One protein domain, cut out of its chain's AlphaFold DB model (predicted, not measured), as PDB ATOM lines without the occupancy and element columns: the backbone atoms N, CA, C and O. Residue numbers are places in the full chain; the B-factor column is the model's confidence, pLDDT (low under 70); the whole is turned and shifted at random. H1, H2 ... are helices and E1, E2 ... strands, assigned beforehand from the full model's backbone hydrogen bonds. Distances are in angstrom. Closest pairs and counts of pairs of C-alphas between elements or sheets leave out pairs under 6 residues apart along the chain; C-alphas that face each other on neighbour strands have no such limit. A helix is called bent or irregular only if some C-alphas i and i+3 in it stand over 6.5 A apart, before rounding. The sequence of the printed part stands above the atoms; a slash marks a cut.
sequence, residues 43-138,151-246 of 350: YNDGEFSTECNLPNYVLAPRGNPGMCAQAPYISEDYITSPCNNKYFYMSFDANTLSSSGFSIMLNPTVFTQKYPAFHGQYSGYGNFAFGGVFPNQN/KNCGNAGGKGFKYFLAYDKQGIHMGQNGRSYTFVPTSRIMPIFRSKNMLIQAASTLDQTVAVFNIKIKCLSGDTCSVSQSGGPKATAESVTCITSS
ATOM      1  N   TYR A  43      23.156 -16.665 335.200       93.94
ATOM      2  CA  TYR A  43      23.946 -17.404 336.175       93.94
ATOM      3  C   TYR A  43      23.864 -16.695 337.521       93.94
ATOM      4  O   TYR A  43      24.162 -15.505 337.616       93.94
ATOM      5  N   ASN A  44      23.448 -17.422 338.553       93.81
ATOM      6  CA  ASN A  44      23.385 -16.899 339.909       93.81
ATOM      7  C   ASN A  44      24.698 -17.216 340.635       93.81
ATOM      8  O   ASN A  44      24.889 -18.341 341.085       93.81
ATOM      9  N   ASP A  45      25.580 -16.227 340.769       93.06
ATOM     10  CA  ASP A  45      26.832 -16.354 341.522       93.06
ATOM     11  C   ASP A  45      26.655 -16.103 343.031       93.06
ATOM     12  O   ASP A  45      27.637 -16.100 343.768       93.06
ATOM     13  N   GLY A  46      25.421 -15.916 343.518       94.75
ATOM     14  CA  GLY A  46      25.130 -15.539 344.904       94.75
ATOM     15  C   GLY A  46      25.563 -16.555 345.965       94.75
ATOM     16  O   GLY A  46      25.705 -16.190 347.129       94.75
ATOM     17  N   GLU A  47      25.817 -17.815 345.591       95.00
ATOM     18  CA  GLU A  47      26.410 -18.804 346.504       95.00
ATOM     19  C   GLU A  47      27.912 -18.579 346.752       95.00
ATOM     20  O   GLU A  47      28.468 -19.118 347.713       95.00
ATOM     21  N   PHE A  48      28.566 -17.758 345.923       97.25
ATOM     22  CA  PHE A  48      29.976 -17.401 346.024       97.25
ATOM     23  C   PHE A  48      30.142 -16.023 346.662       97.25
ATOM     24  O   PHE A  48      30.051 -14.988 345.997       97.25
ATOM     25  N   SER A  49      30.420 -15.996 347.963       96.62
ATOM     26  CA  SER A  49      30.537 -14.749 348.730       96.62
ATOM     27  C   SER A  49      31.928 -14.492 349.307       96.62
ATOM     28  O   SER A  49      32.229 -13.355 349.659       96.62
ATOM     29  N   THR A  50      32.786 -15.511 349.414       96.56
ATOM     30  CA  THR A  50      34.121 -15.356 350.009       96.56
ATOM     31  C   THR A  50      35.118 -14.906 348.941       96.56
ATOM     32  O   THR A  50      35.606 -15.734 348.178       96.56
ATOM     33  N   GLU A  51      35.418 -13.608 348.854       96.06
ATOM     34  CA  GLU A  51      36.411 -13.073 347.906       96.06
ATOM     35  C   GLU A  51      37.842 -13.413 348.351       96.06
ATOM     36  O   GLU A  51      38.219 -13.205 349.505       96.06
ATOM     37  N   CYS A  52      38.645 -13.943 347.427       95.38
ATOM     38  CA  CYS A  52      40.038 -14.281 347.681       95.38
ATOM     39  C   CYS A  52      40.974 -13.174 347.215       95.38
ATOM     40  O   CYS A  52      40.925 -12.739 346.064       95.38
ATOM     41  N   ASN A  53      41.900 -12.792 348.093       93.38
ATOM     42  CA  ASN A  53      42.978 -11.876 347.751       93.38
ATOM     43  C   ASN A  53      44.004 -12.600 346.878       93.38
ATOM     44  O   ASN A  53      44.770 -13.435 347.359       93.38
ATOM     45  N   LEU A  54      44.009 -12.274 345.589       91.25
ATOM     46  CA  LEU A  54      44.991 -12.768 344.634       91.25
ATOM     47  C   LEU A  54      45.978 -11.653 344.269       91.25
ATOM     48  O   LEU A  54      45.582 -10.490 344.170       91.25
ATOM     49  N   PRO A  55      47.254 -11.993 344.015       88.94
ATOM     50  CA  PRO A  55      48.150 -11.131 343.259       88.94
ATOM     51  C   PRO A  55      47.505 -10.656 341.951       88.94
ATOM     52  O   PRO A  55      46.635 -11.325 341.392       88.94
ATOM     53  N   ASN A  56      47.973  -9.521 341.429       89.06
ATOM     54  CA  ASN A  56      47.502  -9.000 340.149       89.06
ATOM     55  C   ASN A  56      48.048  -9.844 338.984       89.06
ATOM     56  O   ASN A  56      49.046  -9.490 338.355       89.06
ATOM     57  N   TYR A  57      47.424 -10.996 338.744       89.50
ATOM     58  CA  TYR A  57      47.772 -11.896 337.654       89.50
ATOM     59  C   TYR A  57      47.348 -11.329 336.302       89.50
ATOM     60  O   TYR A  57      46.223 -10.852 336.124       89.50
ATOM     61  N   VAL A  58      48.236 -11.492 335.323       91.12
ATOM     62  CA  VAL A  58      47.926 -11.329 333.906       91.12
ATOM     63  C   VAL A  58      48.182 -12.662 333.217       91.12
ATOM     64  O   VAL A  58      49.325 -13.062 333.020       91.12
ATOM     65  N   LEU A  59      47.120 -13.366 332.827       90.56
ATOM     66  CA  LEU A  59      47.264 -14.600 332.060       90.56
ATOM     67  C   LEU A  59      47.382 -14.231 330.581       90.56
ATOM     68  O   LEU A  59      46.397 -13.921 329.907       90.56
ATOM     69  N   ALA A  60      48.619 -14.234 330.094       87.75
ATOM     70  CA  ALA A  60      48.958 -13.911 328.719       87.75
ATOM     71  C   ALA A  60      49.678 -15.102 328.078       87.75
ATOM     72  O   ALA A  60      50.807 -15.408 328.470       87.75
ATOM     73  N   PRO A  61      49.050 -15.793 327.113       81.88
ATOM     74  CA  PRO A  61      49.721 -16.812 326.324       81.88
ATOM     75  C   PRO A  61      50.970 -16.249 325.652       81.88
ATOM     76  O   PRO A  61      50.897 -15.266 324.909       81.88
ATOM     77  N   ARG A  62      52.110 -16.875 325.940       72.75
ATOM     78  CA  ARG A  62      53.409 -16.551 325.353       72.75
ATOM     79  C   ARG A  62      54.085 -17.840 324.955       72.75
ATOM     80  O   ARG A  62      54.109 -18.790 325.731       72.75
ATOM     81  N   GLY A  63      54.671 -17.873 323.773       61.94
ATOM     82  CA  GLY A  63      55.504 -19.003 323.408       61.94
ATOM     83  C   GLY A  63      56.186 -18.823 322.071       61.94
ATOM     84  O   GLY A  63      55.826 -17.967 321.269       61.94
ATOM     85  N   ASN A  64      57.180 -19.674 321.838       45.75
ATOM     86  CA  ASN A  64      57.803 -19.770 320.532       45.75
ATOM     87  C   ASN A  64      56.868 -20.504 319.554       45.75
ATOM     88  O   ASN A  64      56.291 -21.526 319.935       45.75
ATOM     89  N   PRO A  65      56.762 -20.037 318.296       44.88
ATOM     90  CA  PRO A  65      56.088 -20.752 317.220       44.88
ATOM     91  C   PRO A  65      56.617 -22.192 317.097       44.88
ATOM     92  O   PRO A  65      57.726 -22.396 316.601       44.88
ATOM     93  N   GLY A  66      55.863 -23.209 317.504       41.19
ATOM     94  CA  GLY A  66      56.176 -24.601 317.150       41.19
ATOM     95  C   GLY A  66      55.505 -25.005 315.828       41.19
ATOM     96  O   GLY A  66      54.654 -24.308 315.333       41.19
ATOM     97  N   MET A  67      55.896 -26.071 315.138       37.59
ATOM     98  CA  MET A  67      55.666 -26.187 313.679       37.59
ATOM     99  C   MET A  67      54.229 -26.406 313.133       37.59
ATOM    100  O   MET A  67      54.075 -26.310 311.916       37.59
ATOM    101  N   CYS A  68      53.192 -26.659 313.944       48.22
ATOM    102  CA  CYS A  68      51.827 -26.953 313.446       48.22
ATOM    103  C   CYS A  68      50.813 -25.828 313.742       48.22
ATOM    104  O   CYS A  68      50.904 -25.114 314.724       48.22
ATOM    105  N   ALA A  69      49.797 -25.659 312.904       48.38
ATOM    106  CA  ALA A  69      48.884 -24.510 312.938       48.38
ATOM    107  C   ALA A  69      47.776 -24.527 314.025       48.38
ATOM    108  O   ALA A  69      47.006 -23.575 314.106       48.38
ATOM    109  N   GLN A  70      47.626 -25.604 314.809       52.91
ATOM    110  CA  GLN A  70      46.350 -25.903 315.495       52.91
ATOM    111  C   GLN A  70      46.421 -26.041 317.029       52.91
ATOM    112  O   GLN A  70      45.387 -26.213 317.670       52.91
ATOM    113  N   ALA A  71      47.606 -25.942 317.641       59.00
ATOM    114  CA  ALA A  71      47.762 -26.026 319.096       59.00
ATOM    115  C   ALA A  71      47.745 -24.630 319.744       59.00
ATOM    116  O   ALA A  71      48.433 -23.736 319.242       59.00
ATOM    117  N   PRO A  72      47.010 -24.415 320.851       69.56
ATOM    118  CA  PRO A  72      46.987 -23.115 321.495       69.56
ATOM    119  C   PRO A  72      48.265 -22.869 322.312       69.56
ATOM    120  O   PRO A  72      48.753 -23.747 323.022       69.56
ATOM    121  N   TYR A  73      48.779 -21.644 322.250       75.94
ATOM    122  CA  TYR A  73      49.713 -21.091 323.224       75.94
ATOM    123  C   TYR A  73      49.017 -20.989 324.570       75.94
ATOM    124  O   TYR A  73      47.848 -20.610 324.617       75.94
ATOM    125  N   ILE A  74      49.731 -21.271 325.654       80.94
ATOM    126  CA  ILE A  74      49.198 -21.227 327.017       80.94
ATOM    127  C   ILE A  74      49.979 -20.173 327.802       80.94
ATOM    128  O   ILE A  74      51.155 -19.929 327.527       80.94
ATOM    129  N   SER A  75      49.325 -19.501 328.744       84.50
ATOM    130  CA  SER A  75      50.000 -18.586 329.657       84.50
ATOM    131  C   SER A  75      51.021 -19.331 330.519       84.50
ATOM    132  O   SER A  75      50.723 -20.392 331.071       84.50
ATOM    133  N   GLU A  76      52.225 -18.765 330.635       82.50
ATOM    134  CA  GLU A  76      53.255 -19.269 331.555       82.50
ATOM    135  C   GLU A  76      52.780 -19.152 333.007       82.50
ATOM    136  O   GLU A  76      52.940 -20.081 333.799       82.50
ATOM    137  N   ASP A  77      52.138 -18.027 333.326       88.00
ATOM    138  CA  ASP A  77      51.421 -17.854 334.578       88.00
ATOM    139  C   ASP A  77      50.147 -18.697 334.596       88.00
ATOM    140  O   ASP A  77      49.464 -18.890 333.583       88.00
ATOM    141  N   TYR A  78      49.805 -19.165 335.788       91.25
ATOM    142  CA  TYR A  78      48.567 -19.864 336.081       91.25
ATOM    143  C   TYR A  78      48.110 -19.516 337.492       91.25
ATOM    144  O   TYR A  78      48.913 -19.137 338.344       91.25
ATOM    145  N   ILE A  79      46.813 -19.667 337.736       94.06
ATOM    146  CA  ILE A  79      46.215 -19.459 339.056       94.06
ATOM    147  C   ILE A  79      45.774 -20.811 339.588       94.06
ATOM    148  O   ILE A  79      44.955 -21.482 338.967       94.06
ATOM    149  N   THR A  80      46.275 -21.219 340.744       94.25
ATOM    150  CA  THR A  80      45.676 -22.326 341.491       94.25
ATOM    151  C   THR A  80      44.376 -21.827 342.108       94.25
ATOM    152  O   THR A  80      44.389 -20.793 342.770       94.25
ATOM    153  N   SER A  81      43.255 -22.536 341.934       94.69
ATOM    154  CA  SER A  81      42.005 -22.182 342.617       94.69
ATOM    155  C   SER A  81      42.271 -22.019 344.125       94.69
ATOM    156  O   SER A  81      42.700 -22.989 344.756       94.69
ATOM    157  N   PRO A  82      42.064 -20.815 344.697       95.44
ATOM    158  CA  PRO A  82      42.390 -20.521 346.092       95.44
ATOM    159  C   PRO A  82      41.431 -21.199 347.087       95.44
ATOM    160  O   PRO A  82      41.700 -21.209 348.287       95.44
ATOM    161  N   CYS A  83      40.316 -21.745 346.597       96.06
ATOM    162  CA  CYS A  83      39.216 -22.269 347.397       96.06
ATOM    163  C   CYS A  83      39.516 -23.655 347.959       96.06
ATOM    164  O   CYS A  83      39.822 -24.582 347.210       96.06
ATOM    165  N   ASN A  84      39.358 -23.829 349.272       94.00
ATOM    166  CA  ASN A  84      39.582 -25.119 349.921       94.00
ATOM    167  C   ASN A  84      38.584 -26.192 349.447       94.00
ATOM    168  O   ASN A  84      38.957 -27.349 349.256       94.00
ATOM    169  N   ASN A  85      37.329 -25.817 349.181       92.06
ATOM    170  CA  ASN A  85      36.304 -26.729 348.676       92.06
ATOM    171  C   ASN A  85      36.304 -26.883 347.150       92.06
ATOM    172  O   ASN A  85      35.281 -27.323 346.628       92.06
ATOM    173  N   LYS A  86      37.403 -26.551 346.441       89.94
ATOM    174  CA  LYS A  86      37.624 -26.582 344.968       89.94
ATOM    175  C   LYS A  86      36.636 -25.794 344.095       89.94
ATOM    176  O   LYS A  86      36.983 -25.482 342.959       89.94
ATOM    177  N   TYR A  87      35.434 -25.506 344.583       95.31
ATOM    178  CA  TYR A  87      34.401 -24.741 343.902       95.31
ATOM    179  C   TYR A  87      34.734 -23.258 343.942       95.31
ATOM    180  O   TYR A  87      35.094 -22.725 344.991       95.31
ATOM    181  N   PHE A  88      34.601 -22.595 342.803       97.38
ATOM    182  CA  PHE A  88      34.965 -21.196 342.665       97.38
ATOM    183  C   PHE A  88      34.108 -20.499 341.614       97.38
ATOM    184  O   PHE A  88      33.637 -21.118 340.662       97.38
ATOM    185  N   TYR A  89      33.997 -19.186 341.752       97.94
ATOM    186  CA  TYR A  89      33.534 -18.276 340.721       97.94
ATOM    187  C   TYR A  89      34.674 -17.320 340.386       97.94
ATOM    188  O   TYR A  89      35.086 -16.514 341.218       97.94
ATOM    189  N   MET A  90      35.208 -17.425 339.173       97.88
ATOM    190  CA  MET A  90      36.232 -16.529 338.656       97.88
ATOM    191  C   MET A  90      35.591 -15.540 337.690       97.88
ATOM    192  O   MET A  90      35.050 -15.954 336.669       97.88
ATOM    193  N   SER A  91      35.725 -14.245 337.960       97.12
ATOM    194  CA  SER A  91      35.401 -13.176 337.009       97.12
ATOM    195  C   SER A  91      36.670 -12.482 336.536       97.12
ATOM    196  O   SER A  91      37.640 -12.382 337.289       97.12
ATOM    197  N   PHE A  92      36.684 -12.029 335.288       95.88
ATOM    198  CA  PHE A  92      37.866 -11.416 334.690       95.88
ATOM    199  C   PHE A  92      37.508 -10.550 333.484       95.88
ATOM    200  O   PHE A  92      36.434 -10.683 332.891       95.88
ATOM    201  N   ASP A  93      38.441  -9.680 333.120       92.56
ATOM    202  CA  ASP A  93      38.418  -8.945 331.862       92.56
ATOM    203  C   ASP A  93      39.363  -9.632 330.873       92.56
ATOM    204  O   ASP A  93      40.374 -10.227 331.264       92.56
ATOM    205  N   ALA A  94      39.040  -9.567 329.583       90.25
ATOM    206  CA  ALA A  94      39.906 -10.097 328.543       90.25
ATOM    207  C   ALA A  94      39.901  -9.198 327.311       90.25
ATOM    208  O   ALA A  94      38.846  -8.826 326.799       90.25
ATOM    209  N   ASN A  95      41.093  -8.921 326.798       87.25
ATOM    210  CA  ASN A  95      41.277  -8.255 325.518       87.25
ATOM    211  C   ASN A  95      41.898  -9.248 324.534       87.25
ATOM    212  O   ASN A  95      42.843  -9.962 324.882       87.25
ATOM    213  N   THR A  96      41.383  -9.279 323.304       83.56
ATOM    214  CA  THR A  96      41.889 -10.138 322.227       83.56
ATOM    215  C   THR A  96      42.174  -9.340 320.958       83.56
ATOM    216  O   THR A  96      41.352  -8.545 320.518       83.56
ATOM    217  N   LEU A  97      43.329  -9.554 320.338       74.88
ATOM    218  CA  LEU A  97      43.707  -8.968 319.050       74.88
ATOM    219  C   LEU A  97      43.215  -9.799 317.854       74.88
ATOM    220  O   LEU A  97      43.361  -9.368 316.708       74.88
ATOM    221  N   SER A  98      42.613 -10.968 318.101       72.62
ATOM    222  CA  SER A  98      42.122 -11.868 317.055       72.62
ATOM    223  C   SER A  98      40.616 -12.097 317.137       72.62
ATOM    224  O   SER A  98      40.015 -12.188 318.207       72.62
ATOM    225  N   SER A  99      39.994 -12.275 315.972       69.94
ATOM    226  CA  SER A  99      38.614 -12.754 315.866       69.94
ATOM    227  C   SER A  99      38.444 -14.200 316.342       69.94
ATOM    228  O   SER A  99      37.329 -14.595 316.679       69.94
ATOM    229  N   SER A 100      39.531 -14.973 316.411       72.38
ATOM    230  CA  SER A 100      39.528 -16.367 316.878       72.38
ATOM    231  C   SER A 100      39.191 -16.497 318.370       72.38
ATOM    232  O   SER A 100      38.792 -17.570 318.829       72.38
ATOM    233  N   GLY A 101      39.285 -15.389 319.115       83.88
ATOM    234  CA  GLY A 101      38.981 -15.324 320.536       83.88
ATOM    235  C   GLY A 101      40.100 -15.895 321.401       83.88
ATOM    236  O   GLY A 101      41.275 -15.663 321.123       83.88
ATOM    237  N   PHE A 102      39.738 -16.576 322.484       87.94
ATOM    238  CA  PHE A 102      40.670 -17.145 323.452       87.94
ATOM    239  C   PHE A 102      40.041 -18.311 324.207       87.94
ATOM    240  O   PHE A 102      38.840 -18.556 324.137       87.94
ATOM    241  N   SER A 103      40.860 -19.046 324.941       88.88
ATOM    242  CA  SER A 103      40.439 -20.180 325.751       88.88
ATOM    243  C   SER A 103      40.825 -19.994 327.212       88.88
ATOM    244  O   SER A 103      41.842 -19.377 327.516       88.88
ATOM    245  N   ILE A 104      40.025 -20.565 328.108       91.56
ATOM    246  CA  ILE A 104      40.383 -20.806 329.503       91.56
ATOM    247  C   ILE A 104      40.424 -22.316 329.724       91.56
ATOM    248  O   ILE A 104      39.542 -23.052 329.272       91.56
ATOM    249  N   MET A 105      41.467 -22.781 330.400       88.50
ATOM    250  CA  MET A 105      41.719 -24.194 330.667       88.50
ATOM    251  C   MET A 105      41.732 -24.443 332.173       88.50
ATOM    252  O   MET A 105      42.262 -23.621 332.921       88.50
ATOM    253  N   LEU A 106      41.181 -25.584 332.606       89.81
ATOM    254  CA  LEU A 106      41.282 -26.058 333.992       89.81
ATOM    255  C   LEU A 106      42.046 -27.375 334.057       89.81
ATOM    256  O   LEU A 106      41.664 -28.344 333.396       89.81
ATOM    257  N   ASN A 107      43.082 -27.419 334.901       86.00
ATOM    258  CA  ASN A 107      43.993 -28.558 335.012       86.00
ATOM    259  C   ASN A 107      44.339 -28.952 336.444       86.00
ATOM    260  O   ASN A 107      44.612 -28.085 337.253       86.00
ATOM    261  N   PRO A 108      44.406 -30.246 336.789       82.81
ATOM    262  CA  PRO A 108      44.785 -30.669 338.138       82.81
ATOM    263  C   PRO A 108      46.294 -30.542 338.422       82.81
ATOM    264  O   PRO A 108      46.731 -30.748 339.553       82.81
ATOM    265  N   THR A 109      47.101 -30.300 337.388       78.62
ATOM    266  CA  THR A 109      48.563 -30.187 337.431       78.62
ATOM    267  C   THR A 109      49.022 -29.187 336.381       78.62
ATOM    268  O   THR A 109      48.305 -28.954 335.407       78.62
ATOM    269  N   VAL A 110      50.219 -28.623 336.558       68.38
ATOM    270  CA  VAL A 110      50.806 -27.684 335.590       68.38
ATOM    271  C   VAL A 110      50.871 -28.353 334.224       68.38
ATOM    272  O   VAL A 110      51.214 -29.534 334.118       68.38
ATOM    273  N   PHE A 111      50.505 -27.604 333.187       65.75
ATOM    274  CA  PHE A 111      50.529 -28.083 331.816       65.75
ATOM    275  C   PHE A 111      51.971 -28.299 331.371       65.75
ATOM    276  O   PHE A 111      52.646 -27.371 330.942       65.75
ATOM    277  N   THR A 112      52.466 -29.524 331.506       53.91
ATOM    278  CA  THR A 112      53.754 -29.893 330.923       53.91
ATOM    279  C   THR A 112      53.528 -30.705 329.664       53.91
ATOM    280  O   THR A 112      54.096 -30.358 328.636       53.91
ATOM    281  N   GLN A 113      52.689 -31.747 329.704       48.88
ATOM    282  CA  GLN A 113      52.510 -32.685 328.588       48.88
ATOM    283  C   GLN A 113      51.200 -33.504 328.691       48.88
ATOM    284  O   GLN A 113      51.214 -34.710 328.481       48.88
ATOM    285  N   LYS A 114      50.038 -32.932 329.021       51.62
ATOM    286  CA  LYS A 114      48.748 -33.655 328.903       51.62
ATOM    287  C   LYS A 114      47.613 -32.654 328.717       51.62
ATOM    288  O   LYS A 114      47.672 -31.589 329.315       51.62
ATOM    289  N   TYR A 115      46.640 -32.972 327.864       58.00
ATOM    290  CA  TYR A 115      45.514 -32.084 327.529       58.00
ATOM    291  C   TYR A 115      44.688 -31.685 328.745       58.00
ATOM    292  O   TYR A 115      44.754 -32.362 329.780       58.00
ATOM    293  N   PRO A 116      43.877 -30.615 328.624       60.97
ATOM    294  CA  PRO A 116      43.248 -30.095 329.788       60.97
ATOM    295  C   PRO A 116      42.103 -30.952 330.257       60.97
ATOM    296  O   PRO A 116      41.336 -31.500 329.469       60.97
ATOM    297  N   ALA A 117      41.947 -30.988 331.571       73.31
ATOM    298  CA  ALA A 117      40.803 -31.644 332.161       73.31
ATOM    299  C   ALA A 117      39.509 -30.916 331.724       73.31
ATOM    300  O   ALA A 117      38.478 -31.556 331.537       73.31
ATOM    301  N   PHE A 118      39.574 -29.604 331.460       87.50
ATOM    302  CA  PHE A 118      38.516 -28.823 330.810       87.50
ATOM    303  C   PHE A 118      39.085 -27.760 329.864       87.50
ATOM    304  O   PHE A 118      40.013 -27.038 330.228       87.50
ATOM    305  N   HIS A 119      38.475 -27.614 328.687       86.88
ATOM    306  CA  HIS A 119      38.782 -26.569 327.708       86.88
ATOM    307  C   HIS A 119      37.510 -25.805 327.368       86.88
ATOM    308  O   HIS A 119      36.551 -26.378 326.855       86.88
ATOM    309  N   GLY A 120      37.525 -24.505 327.640       88.25
ATOM    310  CA  GLY A 120      36.478 -23.584 327.246       88.25
ATOM    311  C   GLY A 120      36.997 -22.479 326.341       88.25
ATOM    312  O   GLY A 120      38.006 -21.861 326.661       88.25
ATOM    313  N   GLN A 121      36.304 -22.199 325.243       87.94
ATOM    314  CA  GLN A 121      36.671 -21.212 324.236       87.94
ATOM    315  C   GLN A 121      35.616 -20.107 324.119       87.94
ATOM    316  O   GLN A 121      34.461 -20.332 323.737       87.94
ATOM    317  N   TYR A 122      36.064 -18.880 324.356       87.50
ATOM    318  CA  TYR A 122      35.382 -17.658 323.960       87.50
ATOM    319  C   TYR A 122      35.812 -17.321 322.533       87.50
ATOM    320  O   TYR A 122      36.998 -17.188 322.259       87.50
ATOM    321  N   SER A 123      34.873 -17.182 321.603       81.06
ATOM    322  CA  SER A 123      35.159 -16.569 320.299       81.06
ATOM    323  C   SER A 123      35.341 -15.054 320.427       81.06
ATOM    324  O   SER A 123      34.962 -14.446 321.433       81.06
ATOM    325  N   GLY A 124      35.908 -14.429 319.392       68.88
ATOM    326  CA  GLY A 124      36.015 -12.975 319.323       68.88
ATOM    327  C   GLY A 124      34.670 -12.278 319.582       68.88
ATOM    328  O   GLY A 124      33.601 -12.793 319.243       68.88
ATOM    329  N   TYR A 125      34.741 -11.087 320.182       67.56
ATOM    330  CA  TYR A 125      33.588 -10.224 320.496       67.56
ATOM    331  C   TYR A 125      32.632 -10.763 321.572       67.56
ATOM    332  O   TYR A 125      31.437 -10.477 321.538       67.56
ATOM    333  N   GLY A 126      33.138 -11.561 322.515       65.12
ATOM    334  CA  GLY A 126      32.349 -12.034 323.658       65.12
ATOM    335  C   GLY A 126      31.391 -13.186 323.345       65.12
ATOM    336  O   GLY A 126      30.696 -13.696 324.218       65.12
ATOM    337  N   ASN A 127      31.357 -13.659 322.102       71.00
ATOM    338  CA  ASN A 127      30.562 -14.829 321.775       71.00
ATOM    339  C   ASN A 127      31.217 -16.098 322.328       71.00
ATOM    340  O   ASN A 127      32.436 -16.230 322.345       71.00
ATOM    341  N   PHE A 128      30.407 -17.078 322.707       73.94
ATOM    342  CA  PHE A 128      30.899 -18.401 323.076       73.94
ATOM    343  C   PHE A 128      31.029 -19.326 321.854       73.94
ATOM    344  O   PHE A 128      30.127 -19.349 321.003       73.94
ATOM    345  N   ALA A 129      32.120 -20.098 321.804       74.56
ATOM    346  CA  ALA A 129      32.375 -21.084 320.757       74.56
ATOM    347  C   ALA A 129      32.167 -22.528 321.238       74.56
ATOM    348  O   ALA A 129      31.370 -23.252 320.636       74.56
ATOM    349  N   PHE A 130      32.888 -22.934 322.289       81.12
ATOM    350  CA  PHE A 130      33.056 -24.341 322.654       81.12
ATOM    351  C   PHE A 130      33.403 -24.543 324.136       81.12
ATOM    352  O   PHE A 130      34.109 -23.728 324.721       81.12
ATOM    353  N   GLY A 131      32.936 -25.636 324.748       84.31
ATOM    354  CA  GLY A 131      33.301 -26.010 326.112       84.31
ATOM    355  C   GLY A 131      33.159 -27.507 326.338       84.31
ATOM    356  O   GLY A 131      32.167 -28.110 325.924       84.31
ATOM    357  N   GLY A 132      34.149 -28.123 326.981       85.25
ATOM    358  CA  GLY A 132      34.135 -29.565 327.207       85.25
ATOM    359  C   GLY A 132      35.190 -30.061 328.187       85.25
ATOM    360  O   GLY A 132      36.205 -29.409 328.432       85.25
ATOM    361  N   VAL A 133      34.927 -31.245 328.740       82.94
ATOM    362  CA  VAL A 133      35.850 -32.021 329.581       82.94
ATOM    363  C   VAL A 133      36.411 -33.177 328.760       82.94
ATOM    364  O   VAL A 133      35.670 -33.843 328.031       82.94
ATOM    365  N   PHE A 134      37.711 -33.435 328.900       77.88
ATOM    366  CA  PHE A 134      38.434 -34.393 328.064       77.88
ATOM    367  C   PHE A 134      39.077 -35.493 328.922       77.88
ATOM    368  O   PHE A 134      40.087 -35.247 329.581       77.88
ATOM    369  N   PRO A 135      38.508 -36.715 328.935       61.62
ATOM    370  CA  PRO A 135      38.901 -37.745 329.891       61.62
ATOM    371  C   PRO A 135      40.275 -38.378 329.658       61.62
ATOM    372  O   PRO A 135      40.896 -38.804 330.624       61.62
ATOM    373  N   ASN A 136      40.762 -38.442 328.416       56.50
ATOM    374  CA  ASN A 136      41.973 -39.190 328.064       56.50
ATOM    375  C   ASN A 136      42.627 -38.636 326.799       56.50
ATOM    376  O   ASN A 136      42.617 -39.266 325.743       56.50
ATOM    377  N   GLN A 137      43.198 -37.445 326.886       54.44
ATOM    378  CA  GLN A 137      43.926 -36.894 325.757       54.44
ATOM    379  C   GLN A 137      45.439 -36.944 326.022       54.44
ATOM    380  O   GLN A 137      45.947 -36.390 327.003       54.44
ATOM    381  N   ASN A 138      46.152 -37.675 325.158       48.88
ATOM    382  CA  ASN A 138      47.614 -37.685 325.104       48.88
ATOM    383  C   ASN A 138      48.111 -36.277 324.795       48.88
ATOM    384  O   ASN A 138      47.489 -35.664 323.939       48.88
ATOM    385  N   LYS A 151      49.053  -8.607 314.827       54.22
ATOM    386  CA  LYS A 151      48.171  -7.552 314.346       54.22
ATOM    387  C   LYS A 151      48.597  -6.263 315.035       54.22
ATOM    388  O   LYS A 151      48.774  -6.259 316.253       54.22
ATOM    389  N   ASN A 152      48.784  -5.198 314.256       55.78
ATOM    390  CA  ASN A 152      49.158  -3.885 314.776       55.78
ATOM    391  C   ASN A 152      48.246  -3.522 315.957       55.78
ATOM    392  O   ASN A 152      47.017  -3.595 315.842       55.78
ATOM    393  N   CYS A 153      48.864  -3.176 317.088       62.72
ATOM    394  CA  CYS A 153      48.183  -2.691 318.285       62.72
ATOM    395  C   CYS A 153      47.148  -1.622 317.889       62.72
ATOM    396  O   CYS A 153      47.427  -0.783 317.034       62.72
ATOM    397  N   GLY A 154      45.952  -1.655 318.479       58.75
ATOM    398  CA  GLY A 154      44.892  -0.667 318.226       58.75
ATOM    399  C   GLY A 154      43.543  -1.233 317.779       58.75
ATOM    400  O   GLY A 154      42.605  -0.463 317.625       58.75
ATOM    401  N   ASN A 155      43.409  -2.551 317.584       65.62
ATOM    402  CA  ASN A 155      42.142  -3.199 317.209       65.62
ATOM    403  C   ASN A 155      41.839  -4.419 318.097       65.62
ATOM    404  O   ASN A 155      41.667  -5.533 317.592       65.62
ATOM    405  N   ALA A 156      41.810  -4.220 319.416       65.88
ATOM    406  CA  ALA A 156      41.434  -5.275 320.353       65.88
ATOM    407  C   ALA A 156      39.902  -5.415 320.440       65.88
ATOM    408  O   ALA A 156      39.186  -4.437 320.642       65.88
ATOM    409  N   GLY A 157      39.398  -6.640 320.305       70.88
ATOM    410  CA  GLY A 157      38.048  -7.032 320.701       70.88
ATOM    411  C   GLY A 157      38.003  -7.519 322.156       70.88
ATOM    412  O   GLY A 157      39.035  -7.690 322.801       70.88
ATOM    413  N   GLY A 158      36.800  -7.764 322.679       74.62
ATOM    414  CA  GLY A 158      36.597  -8.300 324.038       74.62
ATOM    415  C   GLY A 158      36.498  -7.243 325.148       74.62
ATOM    416  O   GLY A 158      35.957  -7.524 326.216       74.62
ATOM    417  N   LYS A 159      36.916  -6.001 324.875       78.19
ATOM    418  CA  LYS A 159      36.762  -4.879 325.807       78.19
ATOM    419  C   LYS A 159      35.285  -4.653 326.158       78.19
ATOM    420  O   LYS A 159      34.422  -4.706 325.285       78.19
ATOM    421  N   GLY A 160      35.008  -4.400 327.438       82.38
ATOM    422  CA  GLY A 160      33.659  -4.126 327.950       82.38
ATOM    423  C   GLY A 160      32.838  -5.366 328.319       82.38
ATOM    424  O   GLY A 160      31.768  -5.225 328.906       82.38
ATOM    425  N   PHE A 161      33.330  -6.575 328.036       87.31
ATOM    426  CA  PHE A 161      32.720  -7.805 328.535       87.31
ATOM    427  C   PHE A 161      33.318  -8.199 329.885       87.31
ATOM    428  O   PHE A 161      34.536  -8.221 330.052       87.31
ATOM    429  N   LYS A 162      32.450  -8.560 330.835       92.19
ATOM    430  CA  LYS A 162      32.842  -9.177 332.103       92.19
ATOM    431  C   LYS A 162      32.700 -10.686 331.975       92.19
ATOM    432  O   LYS A 162      31.592 -11.211 332.088       92.19
ATOM    433  N   TYR A 163      33.794 -11.378 331.691       94.62
ATOM    434  CA  TYR A 163      33.794 -12.830 331.529       94.62
ATOM    435  C   TYR A 163      33.760 -13.530 332.884       94.62
ATOM    436  O   TYR A 163      34.236 -12.987 333.886       94.62
ATOM    437  N   PHE A 164      33.233 -14.752 332.913       96.25
ATOM    438  CA  PHE A 164      33.340 -15.603 334.089       96.25
ATOM    439  C   PHE A 164      33.500 -17.084 333.754       96.25
ATOM    440  O   PHE A 164      32.976 -17.592 332.765       96.25
ATOM    441  N   LEU A 165      34.197 -17.784 334.640       96.12
ATOM    442  CA  LEU A 165      34.269 -19.235 334.711       96.12
ATOM    443  C   LEU A 165      33.896 -19.636 336.133       96.12
ATOM    444  O   LEU A 165      34.521 -19.166 337.081       96.12
ATOM    445  N   ALA A 166      32.912 -20.509 336.280       96.56
ATOM    446  CA  ALA A 166      32.504 -21.022 337.575       96.56
ATOM    447  C   ALA A 166      32.617 -22.542 337.605       96.56
ATOM    448  O   ALA A 166      32.345 -23.213 336.611       96.56
ATOM    449  N   TYR A 167      33.000 -23.087 338.750       95.50
ATOM    450  CA  TYR A 167      32.865 -24.499 339.058       95.50
ATOM    451  C   TYR A 167      32.078 -24.621 340.358       95.50
ATOM    452  O   TYR A 167      32.575 -24.245 341.418       95.50
ATOM    453  N   ASP A 168      30.860 -25.148 340.268       94.81
ATOM    454  CA  ASP A 168      29.941 -25.339 341.387       94.81
ATOM    455  C   ASP A 168      29.500 -26.809 341.512       94.81
ATOM    456  O   ASP A 168      30.017 -27.717 340.850       94.81
ATOM    457  N   LYS A 169      28.541 -27.069 342.405       93.44
ATOM    458  CA  LYS A 169      28.008 -28.420 342.644       93.44
ATOM    459  C   LYS A 169      27.302 -29.001 341.415       93.44
ATOM    460  O   LYS A 169      27.270 -30.224 341.252       93.44
ATOM    461  N   GLN A 170      26.737 -28.152 340.562       93.50
ATOM    462  CA  GLN A 170      26.012 -28.550 339.359       93.50
ATOM    463  C   GLN A 170      26.975 -28.855 338.218       93.50
ATOM    464  O   GLN A 170      26.701 -29.769 337.438       93.50
ATOM    465  N   GLY A 171      28.097 -28.138 338.131       92.69
ATOM    466  CA  GLY A 171      29.108 -28.370 337.113       92.69
ATOM    467  C   GLY A 171      30.006 -27.168 336.831       92.69
ATOM    468  O   GLY A 171      30.190 -26.295 337.673       92.69
ATOM    469  N   ILE A 172      30.601 -27.148 335.638       93.88
ATOM    470  CA  ILE A 172      31.430 -26.035 335.161       93.88
ATOM    471  C   ILE A 172      30.580 -25.146 334.265       93.88
ATOM    472  O   ILE A 172      30.001 -25.627 333.292       93.88
ATOM    473  N   HIS A 173      30.552 -23.855 334.565       93.56
ATOM    474  CA  HIS A 173      29.817 -22.846 333.815       93.56
ATOM    475  C   HIS A 173      30.768 -21.825 333.225       93.56
ATOM    476  O   HIS A 173      31.757 -21.440 333.845       93.56
ATOM    477  N   MET A 174      30.439 -21.348 332.036       93.00
ATOM    478  CA  MET A 174      31.172 -20.273 331.386       93.00
ATOM    479  C   MET A 174      30.220 -19.263 330.807       93.00
ATOM    480  O   MET A 174      29.197 -19.618 330.213       93.00
ATOM    481  N   GLY A 175      30.601 -18.001 330.910       92.19
ATOM    482  CA  GLY A 175      29.758 -16.957 330.394       92.19
ATOM    483  C   GLY A 175      30.364 -15.575 330.444       92.19
ATOM    484  O   GLY A 175      31.562 -15.390 330.649       92.19
ATOM    485  N   GLN A 176      29.501 -14.593 330.225       92.31
ATOM    486  CA  GLN A 176      29.849 -13.188 330.367       92.31
ATOM    487  C   GLN A 176      28.626 -12.377 330.782       92.31
ATOM    488  O   GLN A 176      27.491 -12.767 330.512       92.31
ATOM    489  N   ASN A 177      28.863 -11.241 331.433       91.94
ATOM    490  CA  ASN A 177      27.837 -10.286 331.851       91.94
ATOM    491  C   ASN A 177      26.689 -10.955 332.636       91.94
ATOM    492  O   ASN A 177      25.515 -10.687 332.389       91.94
ATOM    493  N   GLY A 178      27.035 -11.877 333.545       91.44
ATOM    494  CA  GLY A 178      26.076 -12.595 334.396       91.44
ATOM    495  C   GLY A 178      25.231 -13.656 333.682       91.44
ATOM    496  O   GLY A 178      24.308 -14.205 334.278       91.44
ATOM    497  N   ARG A 179      25.516 -13.965 332.412       91.81
ATOM    498  CA  ARG A 179      24.808 -14.995 331.645       91.81
ATOM    499  C   ARG A 179      25.735 -16.159 331.347       91.81
ATOM    500  O   ARG A 179      26.792 -15.959 330.751       91.81
ATOM    501  N   SER A 180      25.338 -17.358 331.764       90.81
ATOM    502  CA  SER A 180      25.989 -18.595 331.339       90.81
ATOM    503  C   SER A 180      25.592 -18.869 329.897       90.81
ATOM    504  O   SER A 180      24.426 -18.709 329.543       90.81
ATOM    505  N   TYR A 181      26.572 -19.253 329.082       86.81
ATOM    506  CA  TYR A 181      26.373 -19.727 327.712       86.81
ATOM    507  C   TYR A 181      26.734 -21.201 327.562       86.81
ATOM    508  O   TYR A 181      26.513 -21.791 326.503       86.81
ATOM    509  N   THR A 182      27.354 -21.792 328.585       85.44
ATOM    510  CA  THR A 182      27.810 -23.177 328.576       85.44
ATOM    511  C   THR A 182      27.858 -23.748 329.961       85.44
ATOM    512  O   THR A 182      28.286 -23.093 330.907       85.44
ATOM    513  N   PHE A 183      27.465 -25.012 330.024       89.44
ATOM    514  CA  PHE A 183      27.375 -25.783 331.238       89.44
ATOM    515  C   PHE A 183      27.850 -27.211 330.974       89.44
ATOM    516  O   PHE A 183      27.290 -27.913 330.132       89.44
ATOM    517  N   VAL A 184      28.868 -27.650 331.710       88.62
ATOM    518  CA  VAL A 184      29.272 -29.054 331.770       88.62
ATOM    519  C   VAL A 184      28.795 -29.628 333.100       88.62
ATOM    520  O   VAL A 184      29.383 -29.292 334.127       88.62
ATOM    521  N   PRO A 185      27.777 -30.505 333.122       90.00
ATOM    522  CA  PRO A 185      27.232 -31.026 334.367       90.00
ATOM    523  C   PRO A 185      28.236 -31.916 335.106       90.00
ATOM    524  O   PRO A 185      29.006 -32.653 334.488       90.00
ATOM    525  N   THR A 186      28.154 -31.942 336.436       89.81
ATOM    526  CA  THR A 186      29.003 -32.745 337.335       89.81
ATOM    527  C   THR A 186      29.036 -34.235 336.989       89.81
ATOM    528  O   THR A 186      30.040 -34.901 337.254       89.81
ATOM    529  N   SER A 187      27.979 -34.772 336.369       87.94
ATOM    530  CA  SER A 187      27.923 -36.158 335.877       87.94
ATOM    531  C   SER A 187      28.903 -36.449 334.735       87.94
ATOM    532  O   SER A 187      29.278 -37.601 334.539       87.94
ATOM    533  N   ARG A 188      29.335 -35.419 334.000       85.38
ATOM    534  CA  ARG A 188      30.293 -35.496 332.886       85.38
ATOM    535  C   ARG A 188      31.696 -35.024 333.269       85.38
ATOM    536  O   ARG A 188      32.645 -35.230 332.517       85.38
ATOM    537  N   ILE A 189      31.838 -34.406 334.439       86.44
ATOM    538  CA  ILE A 189      33.127 -33.980 334.975       86.44
ATOM    539  C   ILE A 189      33.867 -35.192 335.543       86.44
ATOM    540  O   ILE A 189      33.336 -35.941 336.367       86.44
ATOM    541  N   MET A 190      35.125 -35.355 335.135       82.56
ATOM    542  CA  MET A 190      35.983 -36.437 335.610       82.56
ATOM    543  C   MET A 190      36.174 -36.399 337.136       82.56
ATOM    544  O   MET A 190      36.304 -35.316 337.712       82.56
ATOM    545  N   PRO A 191      36.346 -37.559 337.798       84.62
ATOM    546  CA  PRO A 191      36.611 -37.617 339.236       84.62
ATOM    547  C   PRO A 191      37.820 -36.792 339.705       84.62
ATOM    548  O   PRO A 191      37.818 -36.327 340.840       84.62
ATOM    549  N   ILE A 192      38.825 -36.558 338.849       82.25
ATOM    550  CA  ILE A 192      40.028 -35.786 339.208       82.25
ATOM    551  C   ILE A 192      39.725 -34.327 339.584       82.25
ATOM    552  O   ILE A 192      40.378 -33.786 340.471       82.25
ATOM    553  N   PHE A 193      38.690 -33.717 338.994       86.25
ATOM    554  CA  PHE A 193      38.221 -32.388 339.407       86.25
ATOM    555  C   PHE A 193      37.686 -32.391 340.830       86.25
ATOM    556  O   PHE A 193      37.663 -31.358 341.484       86.25
ATOM    557  N   ARG A 194      37.221 -33.546 341.321       81.94
ATOM    558  CA  ARG A 194      36.631 -33.662 342.653       81.94
ATOM    559  C   ARG A 194      37.688 -33.796 343.745       81.94
ATOM    560  O   ARG A 194      37.363 -33.498 344.894       81.94
ATOM    561  N   SER A 195      38.901 -34.229 343.401       83.00
ATOM    562  CA  SER A 195      39.968 -34.554 344.355       83.00
ATOM    563  C   SER A 195      41.132 -33.564 344.381       83.00
ATOM    564  O   SER A 195      41.980 -33.675 345.263       83.00
ATOM    565  N   LYS A 196      41.201 -32.611 343.445       86.06
ATOM    566  CA  LYS A 196      42.295 -31.635 343.363       86.06
ATOM    567  C   LYS A 196      41.782 -30.229 343.089       86.06
ATOM    568  O   LYS A 196      40.783 -30.050 342.399       86.06
ATOM    569  N   ASN A 197      42.518 -29.241 343.591       88.75
ATOM    570  CA  ASN A 197      42.348 -27.862 343.155       88.75
ATOM    571  C   ASN A 197      42.839 -27.714 341.721       88.75
ATOM    572  O   ASN A 197      43.860 -28.286 341.332       88.75
ATOM    573  N   MET A 198      42.080 -26.957 340.942       90.12
ATOM    574  CA  MET A 198      42.351 -26.768 339.528       90.12
ATOM    575  C   MET A 198      43.256 -25.556 339.328       90.12
ATOM    576  O   MET A 198      43.044 -24.506 339.927       90.12
ATOM    577  N   LEU A 199      44.243 -25.706 338.461       91.38
ATOM    578  CA  LEU A 199      45.023 -24.636 337.869       91.38
ATOM    579  C   LEU A 199      44.248 -24.049 336.696       91.38
ATOM    580  O   LEU A 199      43.739 -24.788 335.852       91.38
ATOM    581  N   ILE A 200      44.191 -22.728 336.645       93.56
ATOM    582  CA  ILE A 200      43.477 -21.943 335.652       93.56
ATOM    583  C   ILE A 200      44.510 -21.251 334.768       93.56
ATOM    584  O   ILE A 200      45.373 -20.526 335.267       93.56
ATOM    585  N   GLN A 201      44.415 -21.472 333.459       90.81
ATOM    586  CA  GLN A 201      45.293 -20.860 332.460       90.81
ATOM    587  C   GLN A 201      44.485 -20.238 331.333       90.81
ATOM    588  O   GLN A 201      43.413 -20.733 330.978       90.81
ATOM    589  N   ALA A 202      45.029 -19.174 330.747       90.06
ATOM    590  CA  ALA A 202      44.539 -18.647 329.485       90.06
ATOM    591  C   ALA A 202      45.304 -19.299 328.336       90.06
ATOM    592  O   ALA A 202      46.490 -19.607 328.458       90.06
ATOM    593  N   ALA A 203      44.632 -19.482 327.210       85.06
ATOM    594  CA  ALA A 203      45.242 -20.012 326.010       85.06
ATOM    595  C   ALA A 203      44.699 -19.321 324.754       85.06
ATOM    596  O   ALA A 203      43.583 -18.803 324.745       85.06
ATOM    597  N   SER A 204      45.481 -19.286 323.683       81.25
ATOM    598  CA  SER A 204      45.076 -18.717 322.395       81.25
ATOM    599  C   SER A 204      45.710 -19.501 321.263       81.25
ATOM    600  O   SER A 204      46.847 -19.935 321.381       81.25
ATOM    601  N   THR A 205      45.024 -19.648 320.135       72.25
ATOM    602  CA  THR A 205      45.616 -20.234 318.919       72.25
ATOM    603  C   THR A 205      46.667 -19.323 318.276       72.25
ATOM    604  O   THR A 205      47.323 -19.721 317.317       72.25
ATOM    605  N   LEU A 206      46.841 -18.101 318.788       69.69
ATOM    606  CA  LEU A 206      47.757 -17.097 318.259       69.69
ATOM    607  C   LEU A 206      48.598 -16.474 319.380       69.69
ATOM    608  O   LEU A 206      48.066 -16.081 320.422       69.69
ATOM    609  N   ASP A 207      49.903 -16.349 319.149       66.75
ATOM    610  CA  ASP A 207      50.849 -15.810 320.131       66.75
ATOM    611  C   ASP A 207      50.578 -14.331 320.431       66.75
ATOM    612  O   ASP A 207      50.276 -13.555 319.523       66.75
ATOM    613  N   GLN A 208      50.699 -13.933 321.703       67.69
ATOM    614  CA  GLN A 208      50.560 -12.539 322.158       67.69
ATOM    615  C   GLN A 208      49.271 -11.842 321.691       67.69
ATOM    616  O   GLN A 208      49.220 -10.621 321.556       67.69
ATOM    617  N   THR A 209      48.209 -12.605 321.441       74.69
ATOM    618  CA  THR A 209      46.933 -12.044 320.980       74.69
ATOM    619  C   THR A 209      45.930 -11.843 322.098       74.69
ATOM    620  O   THR A 209      44.891 -11.250 321.848       74.69
ATOM    621  N   VAL A 210      46.198 -12.331 323.309       85.75
ATOM    622  CA  VAL A 210      45.232 -12.322 324.411       85.75
ATOM    623  C   VAL A 210      45.904 -11.896 325.704       85.75
ATOM    624  O   VAL A 210      47.000 -12.355 326.024       85.75
ATOM    625  N   ALA A 211      45.202 -11.065 326.467       89.31
ATOM    626  CA  ALA A 211      45.506 -10.797 327.862       89.31
ATOM    627  C   ALA A 211      44.232 -10.958 328.692       89.31
ATOM    628  O   ALA A 211      43.230 -10.300 328.409       89.31
ATOM    629  N   VAL A 212      44.293 -11.809 329.715       92.19
ATOM    630  CA  VAL A 212      43.257 -11.956 330.743       92.19
ATOM    631  C   VAL A 212      43.768 -11.316 332.030       92.19
ATOM    632  O   VAL A 212      44.859 -11.644 332.491       92.19
ATOM    633  N   PHE A 213      43.007 -10.380 332.589       92.75
ATOM    634  CA  PHE A 213      43.432  -9.527 333.702       92.75
ATOM    635  C   PHE A 213      42.236  -9.121 334.577       92.75
ATOM    636  O   PHE A 213      41.103  -9.536 334.323       92.75
ATOM    637  N   ASN A 214      42.488  -8.340 335.637       93.56
ATOM    638  CA  ASN A 214      41.484  -7.981 336.651       93.56
ATOM    639  C   ASN A 214      40.752  -9.217 337.199       93.56
ATOM    640  O   ASN A 214      39.528  -9.223 337.361       93.56
ATOM    641  N   ILE A 215      41.519 -10.285 337.425       95.56
ATOM    642  CA  ILE A 215      40.997 -11.589 337.810       95.56
ATOM    643  C   ILE A 215      40.592 -11.540 339.278       95.56
ATOM    644  O   ILE A 215      41.395 -11.212 340.149       95.56
ATOM    645  N   LYS A 216      39.341 -11.904 339.546       96.75
ATOM    646  CA  LYS A 216      38.792 -12.040 340.894       96.75
ATOM    647  C   LYS A 216      38.217 -13.428 341.062       96.75
ATOM    648  O   LYS A 216      37.424 -13.855 340.223       96.75
ATOM    649  N   ILE A 217      38.574 -14.099 342.150       97.56
ATOM    650  CA  ILE A 217      38.013 -15.404 342.496       97.56
ATOM    651  C   ILE A 217      37.253 -15.298 343.810       97.56
ATOM    652  O   ILE A 217      37.775 -14.787 344.799       97.56
ATOM    653  N   LYS A 218      36.023 -15.809 343.804       97.88
ATOM    654  CA  LYS A 218      35.208 -16.025 344.992       97.88
ATOM    655  C   LYS A 218      35.035 -17.521 345.238       97.88
ATOM    656  O   LYS A 218      34.832 -18.280 344.292       97.88
ATOM    657  N   CYS A 219      35.067 -17.931 346.496       97.75
ATOM    658  CA  CYS A 219      34.724 -19.281 346.933       97.75
ATOM    659  C   CYS A 219      33.287 -19.336 347.449       97.75
ATOM    660  O   CYS A 219      32.652 -18.298 347.667       97.75
ATOM    661  N   LEU A 220      32.778 -20.555 347.644       96.56
ATOM    662  CA  LEU A 220      31.464 -20.767 348.245       96.56
ATOM    663  C   LEU A 220      31.359 -20.079 349.610       96.56
ATOM    664  O   LEU A 220      32.341 -19.964 350.345       96.56
ATOM    665  N   SER A 221      30.147 -19.659 349.964       94.88
ATOM    666  CA  SER A 221      29.855 -19.120 351.289       94.88
ATOM    667  C   SER A 221      30.276 -20.103 352.389       94.88
ATOM    668  O   SER A 221      29.926 -21.284 352.355       94.88
ATOM    669  N   GLY A 222      31.075 -19.615 353.343       93.88
ATOM    670  CA  GLY A 222      31.658 -20.419 354.424       93.88
ATOM    671  C   GLY A 222      32.941 -21.176 354.061       93.88
ATOM    672  O   GLY A 222      33.531 -21.804 354.938       93.88
ATOM    673  N   ASP A 223      33.400 -21.114 352.808       95.94
ATOM    674  CA  ASP A 223      34.707 -21.644 352.418       95.94
ATOM    675  C   ASP A 223      35.847 -20.669 352.761       95.94
ATOM    676  O   ASP A 223      35.613 -19.494 353.048       95.94
ATOM    677  N   THR A 224      37.093 -21.152 352.708       94.75
ATOM    678  CA  THR A 224      38.297 -20.345 352.956       94.75
ATOM    679  C   THR A 224      39.224 -20.298 351.741       94.75
ATOM    680  O   THR A 224      39.325 -21.253 350.969       94.75
ATOM    681  N   CYS A 225      39.937 -19.178 351.596       94.38
ATOM    682  CA  CYS A 225      40.948 -18.952 350.561       94.38
ATOM    683  C   CYS A 225      42.337 -19.418 351.036       94.38
ATOM    684  O   CYS A 225      43.252 -18.610 351.185       94.38
ATOM    685  N   SER A 226      42.476 -20.700 351.376       91.56
ATOM    686  CA  SER A 226      43.686 -21.241 352.021       91.56
ATOM    687  C   SER A 226      44.692 -21.860 351.047       91.56
ATOM    688  O   SER A 226      45.826 -22.156 351.430       91.56
ATOM    689  N   VAL A 227      44.311 -22.062 349.783       90.81
ATOM    690  CA  VAL A 227      45.179 -22.721 348.803       90.81
ATOM    691  C   VAL A 227      46.196 -21.717 348.267       90.81
ATOM    692  O   VAL A 227      45.857 -20.721 347.625       90.81
ATOM    693  N   SER A 228      47.470 -21.992 348.539       89.69
ATOM    694  CA  SER A 228      48.577 -21.127 348.139       89.69
ATOM    695  C   SER A 228      48.857 -21.203 346.638       89.69
ATOM    696  O   SER A 228      48.787 -22.269 346.021       89.69
ATOM    697  N   GLN A 229      49.230 -20.063 346.057       91.62
ATOM    698  CA  GLN A 229      49.721 -19.998 344.685       91.62
ATOM    699  C   GLN A 229      51.159 -20.524 344.622       91.62
ATOM    700  O   GLN A 229      51.988 -20.191 345.471       91.62
ATOM    701  N   SER A 230      51.482 -21.330 343.612       81.56
ATOM    702  CA  SER A 230      52.851 -21.803 343.393       81.56
ATOM    703  C   SER A 230      53.648 -20.741 342.626       81.56
ATOM    704  O   SER A 230      53.888 -20.877 341.429       81.56
ATOM    705  N   GLY A 231      54.007 -19.659 343.315       79.31
ATOM    706  CA  GLY A 231      54.743 -18.529 342.745       79.31
ATOM    707  C   GLY A 231      53.874 -17.309 342.431       79.31
ATOM    708  O   GLY A 231      52.649 -17.389 342.328       79.31
ATOM    709  N   GLY A 232      54.533 -16.154 342.327       82.50
ATOM    710  CA  GLY A 232      53.903 -14.886 341.964       82.50
ATOM    711  C   GLY A 232      53.724 -14.721 340.448       82.50
ATOM    712  O   GLY A 232      54.297 -15.497 339.681       82.50
ATOM    713  N   PRO A 233      52.950 -13.711 340.018       84.94
ATOM    714  CA  PRO A 233      52.766 -13.404 338.604       84.94
ATOM    715  C   PRO A 233      54.095 -12.994 337.962       84.94
ATOM    716  O   PRO A 233      54.807 -12.139 338.492       84.94
ATOM    717  N   LYS A 234      54.426 -13.591 336.817       84.38
ATOM    718  CA  LYS A 234      55.594 -13.225 336.005       84.38
ATOM    719  C   LYS A 234      55.247 -12.175 334.954       84.38
ATOM    720  O   LYS A 234      56.077 -11.332 334.621       84.38
ATOM    721  N   ALA A 235      54.035 -12.220 334.410       81.12
ATOM    722  CA  ALA A 235      53.525 -11.237 333.471       81.12
ATOM    723  C   ALA A 235      52.853 -10.071 334.208       81.12
ATOM    724  O   ALA A 235      52.044 -10.246 335.116       81.12
ATOM    725  N   THR A 236      53.168  -8.856 333.765       78.75
ATOM    726  CA  THR A 236      52.583  -7.601 334.251       78.75
ATOM    727  C   THR A 236      51.697  -6.963 333.181       78.75
ATOM    728  O   THR A 236      51.793  -7.295 331.997       78.75
ATOM    729  N   ALA A 237      50.862  -5.992 333.554       72.06
ATOM    730  CA  ALA A 237      50.078  -5.222 332.581       72.06
ATOM    731  C   ALA A 237      50.966  -4.521 331.530       72.06
ATOM    732  O   ALA A 237      50.591  -4.438 330.362       72.06
ATOM    733  N   GLU A 238      52.170  -4.093 331.924       70.38
ATOM    734  CA  GLU A 238      53.178  -3.489 331.039       70.38
ATOM    735  C   GLU A 238      53.603  -4.446 329.923       70.38
ATOM    736  O   GLU A 238      53.715  -4.077 328.754       70.38
ATOM    737  N   SER A 239      53.752  -5.718 330.284       69.69
ATOM    738  CA  SER A 239      54.196  -6.776 329.387       69.69
ATOM    739  C   SER A 239      53.143  -7.195 328.338       69.69
ATOM    740  O   SER A 239      53.429  -8.002 327.453       69.69
ATOM    741  N   VAL A 240      51.928  -6.638 328.415       72.94
ATOM    742  CA  VAL A 240      50.837  -6.805 327.437       72.94
ATOM    743  C   VAL A 240      50.233  -5.466 327.001       72.94
ATOM    744  O   VAL A 240      49.111  -5.430 326.497       72.94
ATOM    745  N   THR A 241      50.978  -4.369 327.165       71.06
ATOM    746  CA  THR A 241      50.539  -2.994 326.863       71.06
ATOM    747  C   THR A 241      49.864  -2.858 325.510       71.06
ATOM    748  O   THR A 241      48.774  -2.314 325.448       71.06
ATOM    749  N   CYS A 242      50.418  -3.443 324.448       72.62
ATOM    750  CA  CYS A 242      49.795  -3.464 323.118       72.62
ATOM    751  C   CYS A 242      48.319  -3.929 323.123       72.62
ATOM    752  O   CYS A 242      47.476  -3.382 322.409       72.62
ATOM    753  N   ILE A 243      47.995  -4.934 323.939       73.75
ATOM    754  CA  ILE A 243      46.668  -5.552 324.031       73.75
ATOM    755  C   ILE A 243      45.757  -4.735 324.959       73.75
ATOM    756  O   ILE A 243      44.562  -4.581 324.697       73.75
ATOM    757  N   THR A 244      46.306  -4.199 326.050       69.56
ATOM    758  CA  THR A 244      45.546  -3.471 327.078       69.56
ATOM    759  C   THR A 244      45.330  -1.992 326.743       69.56
ATOM    760  O   THR A 244      44.317  -1.431 327.153       69.56
ATOM    761  N   SER A 245      46.208  -1.374 325.946       64.88
ATOM    762  CA  SER A 245      46.140   0.037 325.535       64.88
ATOM    763  C   SER A 245      45.333   0.282 324.255       64.88
ATOM    764  O   SER A 245      45.116   1.432 323.876       64.88
ATOM    765  N   SER A 246      44.909  -0.775 323.558       59.09
ATOM    766  CA  SER A 246      44.203  -0.658 322.279       59.09
ATOM    767  C   SER A 246      42.839   0.038 322.430       59.09
ATOM    768  O   SER A 246      42.029  -0.312 323.296       59.09
TER     769      SER A 246
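Overview. This is residues 43 to 138 and 151 to 246 of the 350 residues of an uncharacterized protein of Smittium simulii (UniProt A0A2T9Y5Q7). Two twisted sheets stand face to face as a sandwich: a larger one of E1, E10, E2, E6, E7 and E8, and a smaller one of E5, E4, E3 and E9. The long stretch of residues 53 to 87 pairs in two short places with E9, at one edge of the smaller sheet, while the short helix H2 packs across one end of E10 and the tiny H1 lies away from the larger sheet. The printed part has 192 residues with ten named strands and two named helices, in the order E1 E2 E3 E4 E5 E6 E7 E8 H1 E9 E10 H2. Both sheets are antiparallel throughout; the class is mostly strand, though under half of the residues are in named elements. The whole is compact, with a radius of gyration of the C-alphas of 15.5 A, and spans 46 by 34 by 32 A.

Along the chain. In the larger sheet, E1 is residues 48 to 52, beginning at C-alpha 48 (29.976, -17.401, 346.024). E10, residues 210 to 220, is the longest strand by residues, 28.8 A from first to last C-alpha, and bends by 59 degrees at residue 214; its C-alpha 220 is at (31.464, -20.767, 348.245). E2 is residues 88 to 96, 24.2 A long. E6 is residues 163 to 167, E7 residues 171 to 176, 16.6 A long, and E8 residues 179 to 185, 16.4 A long. In the smaller sheet, E5 is residues 128 to 133, E4 residues 118 to 122, E3 residues 102 to 107 and E9 residues 199 to 204; E3 and E9 are each 16.6 A long. H1 is residues 192 to 195. H2 is residues 238 to 244, ending at C-alpha 244 (45.546, -3.471, 327.078); it is irregular, with C-alphas 239 and 242 8.3 A apart.

Arrangement. The larger sheet runs E1 E10 E2 E6 E7 E8, with E1 and E8 its edge strands; from edge to edge the strands' lines turn by 87 degrees. E10 and E2 are antiparallel at 168 degrees, with N 91 and O 216 2.9 A apart, within hydrogen-bond range. E1 and E10 are antiparallel neighbours, with N 219 and O 50 2.8 A apart, within hydrogen-bond range, and E2 and E6 are antiparallel neighbours too, with N 90 and O 165 2.8 A apart, within hydrogen-bond range. E6, E7 and E8 form a meander, each strand the antiparallel neighbour of the one before, with N 173 and O 166 at 2.8 A and N 184 and O 172 at 2.8 A. The smaller sheet runs E5 E4 E3 E9, and E3, E4 and E5 are a second meander; N 121 and O 130 are 2.7 A apart, N 104 and O 120 2.8 A, and N 103 of E3 and O 203 of E9 2.7 A. In the sandwich, the facing parts are 9.0 A centre to centre and the strands of the two sheets stand at 26 degrees. Between E5 and E8 the closest C-alphas are those of Phe 128 and Tyr 181, 6.6 A. H2 is on the larger sheet at a height of 8.5 A, over E10 and across the strands at 67 degrees to E10 on the local plane; their closest C-alphas are those of Ala 211 and Ile 243, 6.6 A. H1 is not on the larger sheet, and only just not on the smaller one, with 4 pairs of C-alphas within 10 A. In H2, 1 of 3 O i to N i+4 pairs and 3 of 4 O i to N i+3 pairs are within hydrogen-bond range; H1 is too short for an i+4 pair.

Size, cuts and confidence. The C-alphas farthest apart are those of Met 67 and Gly 222, 47.6 A. Residues 139 to 150 are not printed, and C-alphas 138 and 151 are 32.0 A apart across this cut, between E5 and E6. The links E1 to E2, of 35 residues, and E10 to H2, of 17, are long. The mean pLDDT of the printed part is 82.1; 38 residues are under 70, among them 63 to 72, 110 to 116 and 151 to 156.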